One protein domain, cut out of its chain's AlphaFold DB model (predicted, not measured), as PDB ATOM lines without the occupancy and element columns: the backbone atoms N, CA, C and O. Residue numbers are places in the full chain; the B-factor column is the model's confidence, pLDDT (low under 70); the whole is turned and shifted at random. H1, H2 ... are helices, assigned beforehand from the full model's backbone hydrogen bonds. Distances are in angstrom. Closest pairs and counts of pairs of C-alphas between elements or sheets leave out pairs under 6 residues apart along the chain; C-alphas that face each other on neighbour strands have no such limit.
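AT A GLANCE: This is residues 2 to 82 of the 126 residues of an uncharacterized protein of Gossypium davidsonii (UniProt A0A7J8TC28). Look for a loose, open ring of helices round a largely empty middle: H3, H4 and H5 follow one another round it, and H2 sits between the first part of H3 and the later part of H5. H1 lies off to one side, and residues 76 to 82 stick out as an arm. The printed part has 81 residues with five named helices, H1 to H5 in order, and no named strand; its class is all helix. It is loose, with a radius of gyration of the C-alphas of 15.1 A and spans of 44 by 32 by 25 A.

IN THESE COORDINATES: Find C-alpha 2 at (26.437, -29.364, 40.551), where H1 begins; it holds residues 2 to 8. Next come H2, residues 17 to 25, and H3, residues 31 to 48, 25.6 A long. H4 holds residues 50 to 56. H5, residues 61 to 81, runs 32.2 A to C-alpha 81 at (26.887, -47.298, 64.061).

HOW THE PARTS SIT: H1 touches no helix. H2 and H3 only just touch, with 3 pairs of C-alphas within 8 A, the closest Gln 23 and Cys 33 at 7.8 A. H2 touches residues 71 to 75 of H5, about perpendicular at 85 degrees; the closest C-alphas, of Gly 18 and Ala 71, are 4.5 A apart. H3 and H4 are close but not clearly touching, with C-alphas 45 and 52 closest at 7.1 A. H3 and H5 are apart. In H2 and H3 every O i to N i+4 pair is within hydrogen-bond range; H4 has 2 of 3, H5 13 of 17, and H1 1 of 3 beside 2 of 4 O i to N i+3 pairs.

THE WHOLE: The C-alphas of Val 47 and Thr 82 are farthest apart, at 45.9 A. The printed part has no cut and no long link. No printed residue is under 70 in pLDDT.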
ATOM      1  N   ASN A   2      25.855 -30.692  40.289       92.12
ATOM      2  CA  ASN A   2      26.437 -29.364  40.551       92.12
ATOM      3  C   ASN A   2      27.195 -28.748  39.359       92.12
ATOM      4  O   ASN A   2      26.967 -27.588  39.057       92.12
ATOM      5  N   LEU A   3      28.000 -29.519  38.612       93.00
ATOM      6  CA  LEU A   3      28.736 -28.993  37.444       93.00
ATOM      7  C   LEU A   3      27.836 -28.383  36.363       93.00
ATOM      8  O   LEU A   3      28.205 -27.390  35.753       93.00
ATOM      9  N   VAL A   4      26.666 -28.982  36.124       93.00
ATOM     10  CA  VAL A   4      25.719 -28.518  35.100       93.00
ATOM     11  C   VAL A   4      24.765 -27.484  35.692       93.00
ATOM     12  O   VAL A   4      24.564 -26.431  35.102       93.00
ATOM     13  N   GLY A   5      24.216 -27.745  36.884       90.25
ATOM     14  CA  GLY A   5      23.211 -26.892  37.524       90.25
ATOM     15  C   GLY A   5      23.706 -25.484  37.861       90.25
ATOM     16  O   GLY A   5      22.927 -24.539  37.761       90.25
ATOM     17  N   CYS A   6      24.992 -25.313  38.194       92.19
ATOM     18  CA  CYS A   6      25.570 -23.997  38.491       92.19
ATOM     19  C   CYS A   6      25.406 -22.991  37.339       92.19
ATOM     20  O   CYS A   6      25.158 -21.817  37.600       92.19
ATOM     21  N   TRP A   7      25.468 -23.439  36.079       94.50
ATOM     22  CA  TRP A   7      25.269 -22.575  34.904       94.50
ATOM     23  C   TRP A   7      23.851 -22.005  34.805       94.50
ATOM     24  O   TRP A   7      23.640 -20.984  34.160       94.50
ATOM     25  N   PHE A   8      22.891 -22.645  35.471       91.50
ATOM     26  CA  PHE A   8      21.482 -22.258  35.494       91.50
ATOM     27  C   PHE A   8      21.075 -21.604  36.825       91.50
ATOM     28  O   PHE A   8      19.887 -21.477  37.105       91.50
ATOM     29  N   GLY A   9      22.043 -21.214  37.667       90.38
ATOM     30  CA  GLY A   9      21.776 -20.583  38.963       90.38
ATOM     31  C   GLY A   9      21.293 -21.548  40.051       90.38
ATOM     32  O   GLY A   9      20.707 -21.108  41.039       90.38
ATOM     33  N   ALA A  10      21.517 -22.859  39.897       91.12
ATOM     34  CA  ALA A  10      21.171 -23.826  40.935       91.12
ATOM     35  C   ALA A  10      22.075 -23.676  42.171       91.12
ATOM     36  O   ALA A  10      23.282 -23.449  42.059       91.12
ATOM     37  N   ILE A  11      21.494 -23.881  43.355       93.06
ATOM     38  CA  ILE A  11      22.247 -23.971  44.609       93.06
ATOM     39  C   ILE A  11      23.067 -25.275  44.671       93.06
ATOM     40  O   ILE A  11      22.713 -26.254  44.006       93.06
ATOM     41  N   PRO A  12      24.154 -25.333  45.465       91.19
ATOM     42  CA  PRO A  12      24.921 -26.559  45.651       91.19
ATOM     43  C   PRO A  12      24.057 -27.673  46.246       91.19
ATOM     44  O   PRO A  12      23.437 -27.497  47.294       91.19
ATOM     45  N   CYS A  13      24.060 -28.837  45.602       90.50
ATOM     46  CA  CYS A  13      23.239 -29.972  46.007       90.50
ATOM     47  C   CYS A  13      24.088 -31.198  46.370       90.50
ATOM     48  O   CYS A  13      25.191 -31.408  45.857       90.50
ATOM     49  N   CYS A  14      23.536 -32.047  47.234       91.00
ATOM     50  CA  CYS A  14      24.088 -33.346  47.617       91.00
ATOM     51  C   CYS A  14      23.008 -34.438  47.478       91.00
ATOM     52  O   CYS A  14      22.069 -34.279  46.702       91.00
ATOM     53  N   HIS A  15      23.136 -35.555  48.198       87.38
ATOM     54  CA  HIS A  15      22.191 -36.678  48.114       87.38
ATOM     55  C   HIS A  15      20.799 -36.393  48.704       87.38
ATOM     56  O   HIS A  15      19.864 -37.123  48.402       87.38
ATOM     57  N   GLY A  16      20.641 -35.368  49.552       89.56
ATOM     58  CA  GLY A  16      19.338 -35.046  50.150       89.56
ATOM     59  C   GLY A  16      18.785 -36.146  51.070       89.56
ATOM     60  O   GLY A  16      17.588 -36.423  51.049       89.56
ATOM     61  N   ALA A  17      19.646 -36.774  51.882       91.00
ATOM     62  CA  ALA A  17      19.315 -37.952  52.696       91.00
ATOM     63  C   ALA A  17      18.055 -37.796  53.572       91.00
ATOM     64  O   ALA A  17      17.273 -38.735  53.684       91.00
ATOM     65  N   GLY A  18      17.806 -36.609  54.136       89.81
ATOM     66  CA  GLY A  18      16.620 -36.370  54.969       89.81
ATOM     67  C   GLY A  18      15.303 -36.498  54.195       89.81
ATOM     68  O   GLY A  18      14.349 -37.104  54.676       89.81
ATOM     69  N   GLY A  19      15.267 -36.001  52.955       90.50
ATOM     70  CA  GLY A  19      14.112 -36.169  52.069       90.50
ATOM     71  C   GLY A  19      13.944 -37.617  51.608       90.50
ATOM     72  O   GLY A  19      12.819 -38.110  51.526       90.50
ATOM     73  N   LEU A  20      15.057 -38.323  51.379       91.75
ATOM     74  CA  LEU A  20      15.048 -39.751  51.048       91.75
ATOM     75  C   LEU A  20      14.506 -40.608  52.198       91.75
ATOM     76  O   LEU A  20      13.757 -41.547  51.939       91.75
ATOM     77  N   ALA A  21      14.812 -40.265  53.452       90.69
ATOM     78  CA  ALA A  21      14.229 -40.930  54.618       90.69
ATOM     79  C   ALA A  21      12.697 -40.794  54.627       90.69
ATOM     80  O   ALA A  21      11.988 -41.777  54.844       90.69
ATOM     81  N   GLY A  22      12.173 -39.607  54.298       89.50
ATOM     82  CA  GLY A  22      10.737 -39.391  54.105       89.50
ATOM     83  C   GLY A  22      10.160 -40.265  52.989       89.50
ATOM     84  O   GLY A  22       9.216 -41.017  53.225       89.50
ATOM     85  N   GLN A  23      10.768 -40.235  51.799       92.06
ATOM     86  CA  GLN A  23      10.358 -41.069  50.658       92.06
ATOM     87  C   GLN A  23      10.311 -42.557  51.024       92.06
ATOM     88  O   GLN A  23       9.345 -43.248  50.702       92.06
ATOM     89  N   TYR A  24      11.312 -43.038  51.761       91.56
ATOM     90  CA  TYR A  24      11.372 -44.420  52.220       91.56
ATOM     91  C   TYR A  24      10.236 -44.774  53.190       91.56
ATOM     92  O   TYR A  24       9.624 -45.838  53.055       91.56
ATOM     93  N   LYS A  25       9.899 -43.874  54.131       89.56
ATOM     94  CA  LYS A  25       8.766 -44.060  55.059       89.56
ATOM     95  C   LYS A  25       7.405 -44.001  54.360       89.56
ATOM     96  O   LYS A  25       6.495 -44.705  54.782       89.56
ATOM     97  N   PHE A  26       7.288 -43.260  53.258       90.06
ATOM     98  CA  PHE A  26       6.103 -43.257  52.389       90.06
ATOM     99  C   PHE A  26       6.071 -44.411  51.366       90.06
ATOM    100  O   PHE A  26       5.194 -44.447  50.510       90.06
ATOM    101  N   GLY A  27       6.992 -45.378  51.455       93.56
ATOM    102  CA  GLY A  27       6.974 -46.593  50.632       93.56
ATOM    103  C   GLY A  27       7.810 -46.529  49.350       93.56
ATOM    104  O   GLY A  27       7.829 -47.501  48.597       93.56
ATOM    105  N   GLY A  28       8.552 -45.447  49.105       93.50
ATOM    106  CA  GLY A  28       9.510 -45.360  48.004       93.50
ATOM    107  C   GLY A  28      10.721 -46.268  48.237       93.50
ATOM    108  O   GLY A  28      11.447 -46.106  49.214       93.50
ATOM    109  N   ARG A  29      10.956 -47.239  47.345       93.50
ATOM    110  CA  ARG A  29      12.041 -48.239  47.482       93.50
ATOM    111  C   ARG A  29      13.022 -48.275  46.313       93.50
ATOM    112  O   ARG A  29      13.940 -49.087  46.317       93.50
ATOM    113  N   SER A  30      12.848 -47.408  45.319       93.31
ATOM    114  CA  SER A  30      13.705 -47.357  44.135       93.31
ATOM    115  C   SER A  30      14.118 -45.926  43.798       93.31
ATOM    116  O   SER A  30      13.440 -44.960  44.154       93.31
ATOM    117  N   GLY A  31      15.213 -45.785  43.045       91.44
ATOM    118  CA  GLY A  31      15.623 -44.493  42.484       91.44
ATOM    119  C   GLY A  31      14.588 -43.899  41.518       91.44
ATOM    120  O   GLY A  31      14.553 -42.685  41.333       91.44
ATOM    121  N   GLY A  32      13.692 -44.728  40.965       93.88
ATOM    122  CA  GLY A  32      12.577 -44.277  40.131       93.88
ATOM    123  C   GLY A  32      11.614 -43.355  40.882       93.88
ATOM    124  O   GLY A  32      11.168 -42.363  40.316       93.88
ATOM    125  N   CYS A  33      11.363 -43.607  42.173       93.12
ATOM    126  CA  CYS A  33      10.540 -42.722  43.008       93.12
ATOM    127  C   CYS A  33      11.139 -41.308  43.085       93.12
ATOM    128  O   CYS A  33      10.428 -40.315  42.949       93.12
ATOM    129  N   VAL A  34      12.465 -41.222  43.236       92.75
ATOM    130  CA  VAL A  34      13.200 -39.950  43.291       92.75
ATOM    131  C   VAL A  34      13.188 -39.253  41.929       92.75
ATOM    132  O   VAL A  34      12.984 -38.044  41.863       92.75
ATOM    133  N   ALA A  35      13.352 -40.008  40.839       93.94
ATOM    134  CA  ALA A  35      13.291 -39.468  39.484       93.94
ATOM    135  C   ALA A  35      11.903 -38.898  39.150       93.94
ATOM    136  O   ALA A  35      11.816 -37.797  38.612       93.94
ATOM    137  N   ILE A  36      10.825 -39.603  39.514       95.25
ATOM    138  CA  ILE A  36       9.444 -39.140  39.314       95.25
ATOM    139  C   ILE A  36       9.176 -37.878  40.135       95.25
ATOM    140  O   ILE A  36       8.619 -36.922  39.603       95.25
ATOM    141  N   LEU A  37       9.607 -37.842  41.402       93.69
ATOM    142  CA  LEU A  37       9.477 -36.649  42.240       93.69
ATOM    143  C   LEU A  37      10.198 -35.448  41.612       93.69
ATOM    144  O   LEU A  37       9.600 -34.385  41.459       93.69
ATOM    145  N   GLY A  38      11.455 -35.630  41.197       93.50
ATOM    146  CA  GLY A  38      12.241 -34.575  40.560       93.50
ATOM    147  C   GLY A  38      11.629 -34.102  39.239       93.50
ATOM    148  O   GLY A  38      11.553 -32.899  38.996       93.50
ATOM    149  N   ALA A  39      11.128 -35.024  38.413       96.00
ATOM    150  CA  ALA A  39      10.430 -34.693  37.173       96.00
ATOM    151  C   ALA A  39       9.129 -33.921  37.440       96.00
ATOM    152  O   ALA A  39       8.868 -32.920  36.778       96.00
ATOM    153  N   ALA A  40       8.346 -34.326  38.443       95.56
ATOM    154  CA  ALA A  40       7.132 -33.619  38.840       95.56
ATOM    155  C   ALA A  40       7.442 -32.196  39.335       95.56
ATOM    156  O   ALA A  40       6.789 -31.246  38.907       95.56
ATOM    157  N   GLN A  41       8.471 -32.024  40.173       92.81
ATOM    158  CA  GLN A  41       8.922 -30.703  40.626       92.81
ATOM    159  C   GLN A  41       9.409 -29.831  39.460       92.81
ATOM    160  O   GLN A  41       9.115 -28.638  39.429       92.81
ATOM    161  N   LEU A  42      10.104 -30.420  38.482       93.69
ATOM    162  CA  LEU A  42      10.554 -29.724  37.278       93.69
ATOM    163  C   LEU A  42       9.373 -29.267  36.413       93.69
ATOM    164  O   LEU A  42       9.329 -28.104  36.018       93.69
ATOM    165  N   VAL A  43       8.392 -30.139  36.166       96.88
ATOM    166  CA  VAL A  43       7.174 -29.789  35.417       96.88
ATOM    167  C   VAL A  43       6.404 -28.679  36.130       96.88
ATOM    168  O   VAL A  43       6.035 -27.693  35.495       96.88
ATOM    169  N   LEU A  44       6.214 -28.783  37.449       94.94
ATOM    170  CA  LEU A  44       5.552 -27.739  38.237       94.94
ATOM    171  C   LEU A  44       6.304 -26.406  38.158       94.94
ATOM    172  O   LEU A  44       5.680 -25.369  37.948       94.94
ATOM    173  N   GLY A  45       7.634 -26.429  38.274       93.19
ATOM    174  CA  GLY A  45       8.466 -25.232  38.156       93.19
ATOM    175  C   GLY A  45       8.367 -24.566  36.781       93.19
ATOM    176  O   GLY A  45       8.251 -23.345  36.710       93.19
ATOM    177  N   LEU A  46       8.350 -25.349  35.698       93.62
ATOM    178  CA  LEU A  46       8.229 -24.827  34.331       93.62
ATOM    179  C   LEU A  46       6.824 -24.292  34.016       93.62
ATOM    180  O   LEU A  46       6.706 -23.290  33.316       93.62
ATOM    181  N   VAL A  47       5.770 -24.941  34.521       96.25
ATOM    182  CA  VAL A  47       4.375 -24.555  34.241       96.25
ATOM    183  C   VAL A  47       3.918 -23.376  35.106       96.25
ATOM    184  O   VAL A  47       3.276 -22.460  34.598       96.25
ATOM    185  N   LEU A  48       4.224 -23.385  36.408       94.00
ATOM    186  CA  LEU A  48       3.740 -22.372  37.359       94.00
ATOM    187  C   LEU A  48       4.732 -21.222  37.582       94.00
ATOM    188  O   LEU A  48       4.317 -20.130  37.984       94.00
ATOM    189  N   GLY A  49       6.029 -21.446  37.353       91.50
ATOM    190  CA  GLY A  49       7.073 -20.439  37.540       91.50
ATOM    191  C   GLY A  49       7.047 -19.800  38.934       91.50
ATOM    192  O   GLY A  49       6.950 -20.477  39.959       91.50
ATOM    193  N   THR A  50       7.094 -18.467  38.980       90.19
ATOM    194  CA  THR A  50       7.104 -17.682  40.229       90.19
ATOM    195  C   THR A  50       5.793 -17.749  41.017       90.19
ATOM    196  O   THR A  50       5.791 -17.479  42.218       90.19
ATOM    197  N   SER A  51       4.684 -18.153  40.389       93.19
ATOM    198  CA  SER A  51       3.402 -18.333  41.084       93.19
ATOM    199  C   SER A  51       3.461 -19.469  42.103       93.19
ATOM    200  O   SER A  51       2.803 -19.393  43.137       93.19
ATOM    201  N   LEU A  52       4.286 -20.493  41.848       92.38
ATOM    202  CA  LEU A  52       4.489 -21.601  42.779       92.38
ATOM    203  C   LEU A  52       5.106 -21.108  44.094       92.38
ATOM    204  O   LEU A  52       4.617 -21.463  45.160       92.38
ATOM    205  N   VAL A  53       6.114 -20.229  44.027       90.12
ATOM    206  CA  VAL A  53       6.777 -19.660  45.218       90.12
ATOM    207  C   VAL A  53       5.766 -18.956  46.119       90.12
ATOM    208  O   VAL A  53       5.726 -19.228  47.312       90.12
ATOM    209  N   ARG A  54       4.859 -18.158  45.537       91.88
ATOM    210  CA  ARG A  54       3.807 -17.476  46.307       91.88
ATOM    211  C   ARG A  54       2.893 -18.438  47.050       91.88
ATOM    212  O   ARG A  54       2.421 -18.085  48.115       91.88
ATOM    213  N   ILE A  55       2.605 -19.613  46.486       91.94
ATOM    214  CA  ILE A  55       1.793 -20.642  47.152       91.94
ATOM    215  C   ILE A  55       2.598 -21.289  48.283       91.94
ATOM    216  O   ILE A  55       2.064 -21.499  49.370       91.94
ATOM    217  N   LEU A  56       3.879 -21.580  48.042       90.50
ATOM    218  CA  LEU A  56       4.772 -22.162  49.045       90.50
ATOM    219  C   LEU A  56       5.001 -21.225  50.239       90.50
ATOM    220  O   LEU A  56       5.164 -21.720  51.349       90.50
ATOM    221  N   ASP A  57       4.935 -19.906  50.046       92.00
ATOM    222  CA  ASP A  57       5.048 -18.924  51.133       92.00
ATOM    223  C   ASP A  57       3.899 -19.018  52.159       92.00
ATOM    224  O   ASP A  57       4.063 -18.609  53.308       92.00
ATOM    225  N   TRP A  58       2.749 -19.604  51.794       93.94
ATOM    226  CA  TRP A  58       1.652 -19.884  52.737       93.94
ATOM    227  C   TRP A  58       1.875 -21.149  53.567       93.94
ATOM    228  O   TRP A  58       1.079 -21.451  54.461       93.94
ATOM    229  N   PHE A  59       2.920 -21.924  53.275       92.56
ATOM    230  CA  PHE A  59       3.172 -23.167  53.984       92.56
ATOM    231  C   PHE A  59       3.536 -22.884  55.453       92.56
ATOM    232  O   PHE A  59       4.443 -22.096  55.732       92.56
ATOM    233  N   PRO A  60       2.865 -23.527  56.425       94.81
ATOM    234  CA  PRO A  60       3.070 -23.229  57.837       94.81
ATOM    235  C   PRO A  60       4.492 -23.590  58.283       94.81
ATOM    236  O   PRO A  60       4.888 -24.759  58.309       94.81
ATOM    237  N   VAL A  61       5.239 -22.575  58.726       94.56
ATOM    238  CA  VAL A  61       6.637 -22.701  59.178       94.56
ATOM    239  C   VAL A  61       6.786 -23.720  60.315       94.56
ATOM    240  O   VAL A  61       7.786 -24.429  60.384       94.56
ATOM    241  N   GLY A  62       5.767 -23.863  61.171       95.69
ATOM    242  CA  GLY A  62       5.754 -24.873  62.233       95.69
ATOM    243  C   GLY A  62       5.836 -26.308  61.702       95.69
ATOM    244  O   GLY A  62       6.606 -27.110  62.228       95.69
ATOM    245  N   ILE A  63       5.116 -26.627  60.619       94.56
ATOM    246  CA  ILE A  63       5.188 -27.956  59.989       94.56
ATOM    247  C   ILE A  63       6.566 -28.153  59.360       94.56
ATOM    248  O   ILE A  63       7.162 -29.217  59.515       94.56
ATOM    249  N   LEU A  64       7.106 -27.116  58.711       92.44
ATOM    250  CA  LEU A  64       8.443 -27.171  58.125       92.44
ATOM    251  C   LEU A  64       9.512 -27.470  59.188       92.44
ATOM    252  O   LEU A  64      10.363 -28.331  58.974       92.44
ATOM    253  N   GLY A  65       9.422 -26.835  60.360       94.12
ATOM    254  CA  GLY A  65      10.317 -27.090  61.490       94.12
ATOM    255  C   GLY A  65      10.249 -28.532  62.002       94.12
ATOM    256  O   GLY A  65      11.289 -29.153  62.214       94.12
ATOM    257  N   VAL A  66       9.046 -29.098  62.138       94.19
ATOM    258  CA  VAL A  66       8.867 -30.500  62.566       94.19
ATOM    259  C   VAL A  66       9.445 -31.476  61.537       94.19
ATOM    260  O   VAL A  66      10.132 -32.428  61.913       94.19
ATOM    261  N   LEU A  67       9.226 -31.226  60.242       92.38
ATOM    262  CA  LEU A  67       9.803 -32.039  59.167       92.38
ATOM    263  C   LEU A  67      11.338 -31.986  59.178       92.38
ATOM    264  O   LEU A  67      11.987 -33.027  59.047       92.38
ATOM    265  N   LEU A  68      11.922 -30.799  59.382       92.56
ATOM    266  CA  LEU A  68      13.373 -30.623  59.499       92.56
ATOM    267  C   LEU A  68      13.942 -31.325  60.734       92.56
ATOM    268  O   LEU A  68      14.978 -31.979  60.633       92.56
ATOM    269  N   LEU A  69      13.267 -31.225  61.881       93.81
ATOM    270  CA  LEU A  69      13.678 -31.898  63.111       93.81
ATOM    271  C   LEU A  69      13.687 -33.417  62.927       93.81
ATOM    272  O   LEU A  69      14.661 -34.076  63.283       93.81
ATOM    273  N   PHE A  70      12.643 -33.970  62.313       92.50
ATOM    274  CA  PHE A  70      12.574 -35.398  62.033       92.50
ATOM    275  C   PHE A  70      13.673 -35.854  61.068       92.50
ATOM    276  O   PHE A  70      14.361 -36.835  61.341       92.50
ATOM    277  N   ALA A  71      13.897 -35.114  59.978       93.38
ATOM    278  CA  ALA A  71      15.000 -35.387  59.062       93.38
ATOM    279  C   ALA A  71      16.363 -35.329  59.776       93.38
ATOM    280  O   ALA A  71      17.211 -36.192  59.555       93.38
ATOM    281  N   GLY A  72      16.562 -34.352  60.664       93.25
ATOM    282  CA  GLY A  72      17.767 -34.231  61.482       93.25
ATOM    283  C   GLY A  72      17.979 -35.426  62.412       93.25
ATOM    284  O   GLY A  72      19.088 -35.950  62.478       93.25
ATOM    285  N   ILE A  73      16.922 -35.903  63.078       93.50
ATOM    286  CA  ILE A  73      16.978 -37.094  63.941       93.50
ATOM    287  C   ILE A  73      17.324 -38.342  63.124       93.50
ATOM    288  O   ILE A  73      18.194 -39.107  63.534       93.50
ATOM    289  N   GLU A  74      16.696 -38.535  61.961       92.62
ATOM    290  CA  GLU A  74      16.991 -39.672  61.079       92.62
ATOM    291  C   GLU A  74      18.457 -39.691  60.635       92.62
ATOM    292  O   GLU A  74      19.090 -40.744  60.664       92.62
ATOM    293  N   LEU A  75      19.030 -38.529  60.304       92.06
ATOM    294  CA  LEU A  75      20.456 -38.418  59.980       92.06
ATOM    295  C   LEU A  75      21.352 -38.630  61.209       92.06
ATOM    296  O   LEU A  75      22.412 -39.243  61.101       92.06
ATOM    297  N   ALA A  76      20.939 -38.154  62.385       93.12
ATOM    298  CA  ALA A  76      21.697 -38.327  63.622       93.12
ATOM    299  C   ALA A  76      21.725 -39.789  64.105       93.12
ATOM    300  O   ALA A  76      22.644 -40.180  64.823       93.12
ATOM    301  N   MET A  77      20.763 -40.630  63.706       91.69
ATOM    302  CA  MET A  77      20.765 -42.049  64.078       91.69
ATOM    303  C   MET A  77      21.984 -42.812  63.546       91.69
ATOM    304  O   MET A  77      22.395 -43.778  64.187       91.69
ATOM    305  N   THR A  78      22.617 -42.353  62.459       88.19
ATOM    306  CA  THR A  78      23.864 -42.940  61.931       88.19
ATOM    307  C   THR A  78      25.013 -42.883  62.944       88.19
ATOM    308  O   THR A  78      25.940 -43.689  62.888       88.19
ATOM    309  N   CYS A  79      24.938 -42.002  63.945       89.81
ATOM    310  CA  CYS A  79      25.904 -41.963  65.040       89.81
ATOM    311  C   CYS A  79      25.937 -43.266  65.861       89.81
ATOM    312  O   CYS A  79      26.957 -43.578  66.473       89.81
ATOM    313  N   ARG A  80      24.849 -44.049  65.863       89.19
ATOM    314  CA  ARG A  80      24.764 -45.329  66.589       89.19
ATOM    315  C   ARG A  80      25.655 -46.421  66.002       89.19
ATOM    316  O   ARG A  80      26.000 -47.344  66.732       89.19
ATOM    317  N   ASP A  81      26.049 -46.303  64.738       89.81
ATOM    318  CA  ASP A  81      26.887 -47.298  64.061       89.81
ATOM    319  C   ASP A  81      28.384 -47.133  64.393       89.81
ATOM    320  O   ASP A  81      29.234 -47.898  63.932       89.81
ATOM    321  N   THR A  82      28.732 -46.141  65.219       89.00
ATOM    322  CA  THR A  82      30.110 -45.883  65.649       89.00
ATOM    323  C   THR A  82      30.495 -46.785  66.820       89.00
ATOM    324  O   THR A  82      29.929 -46.683  67.907       89.00
TER     325      THR A  82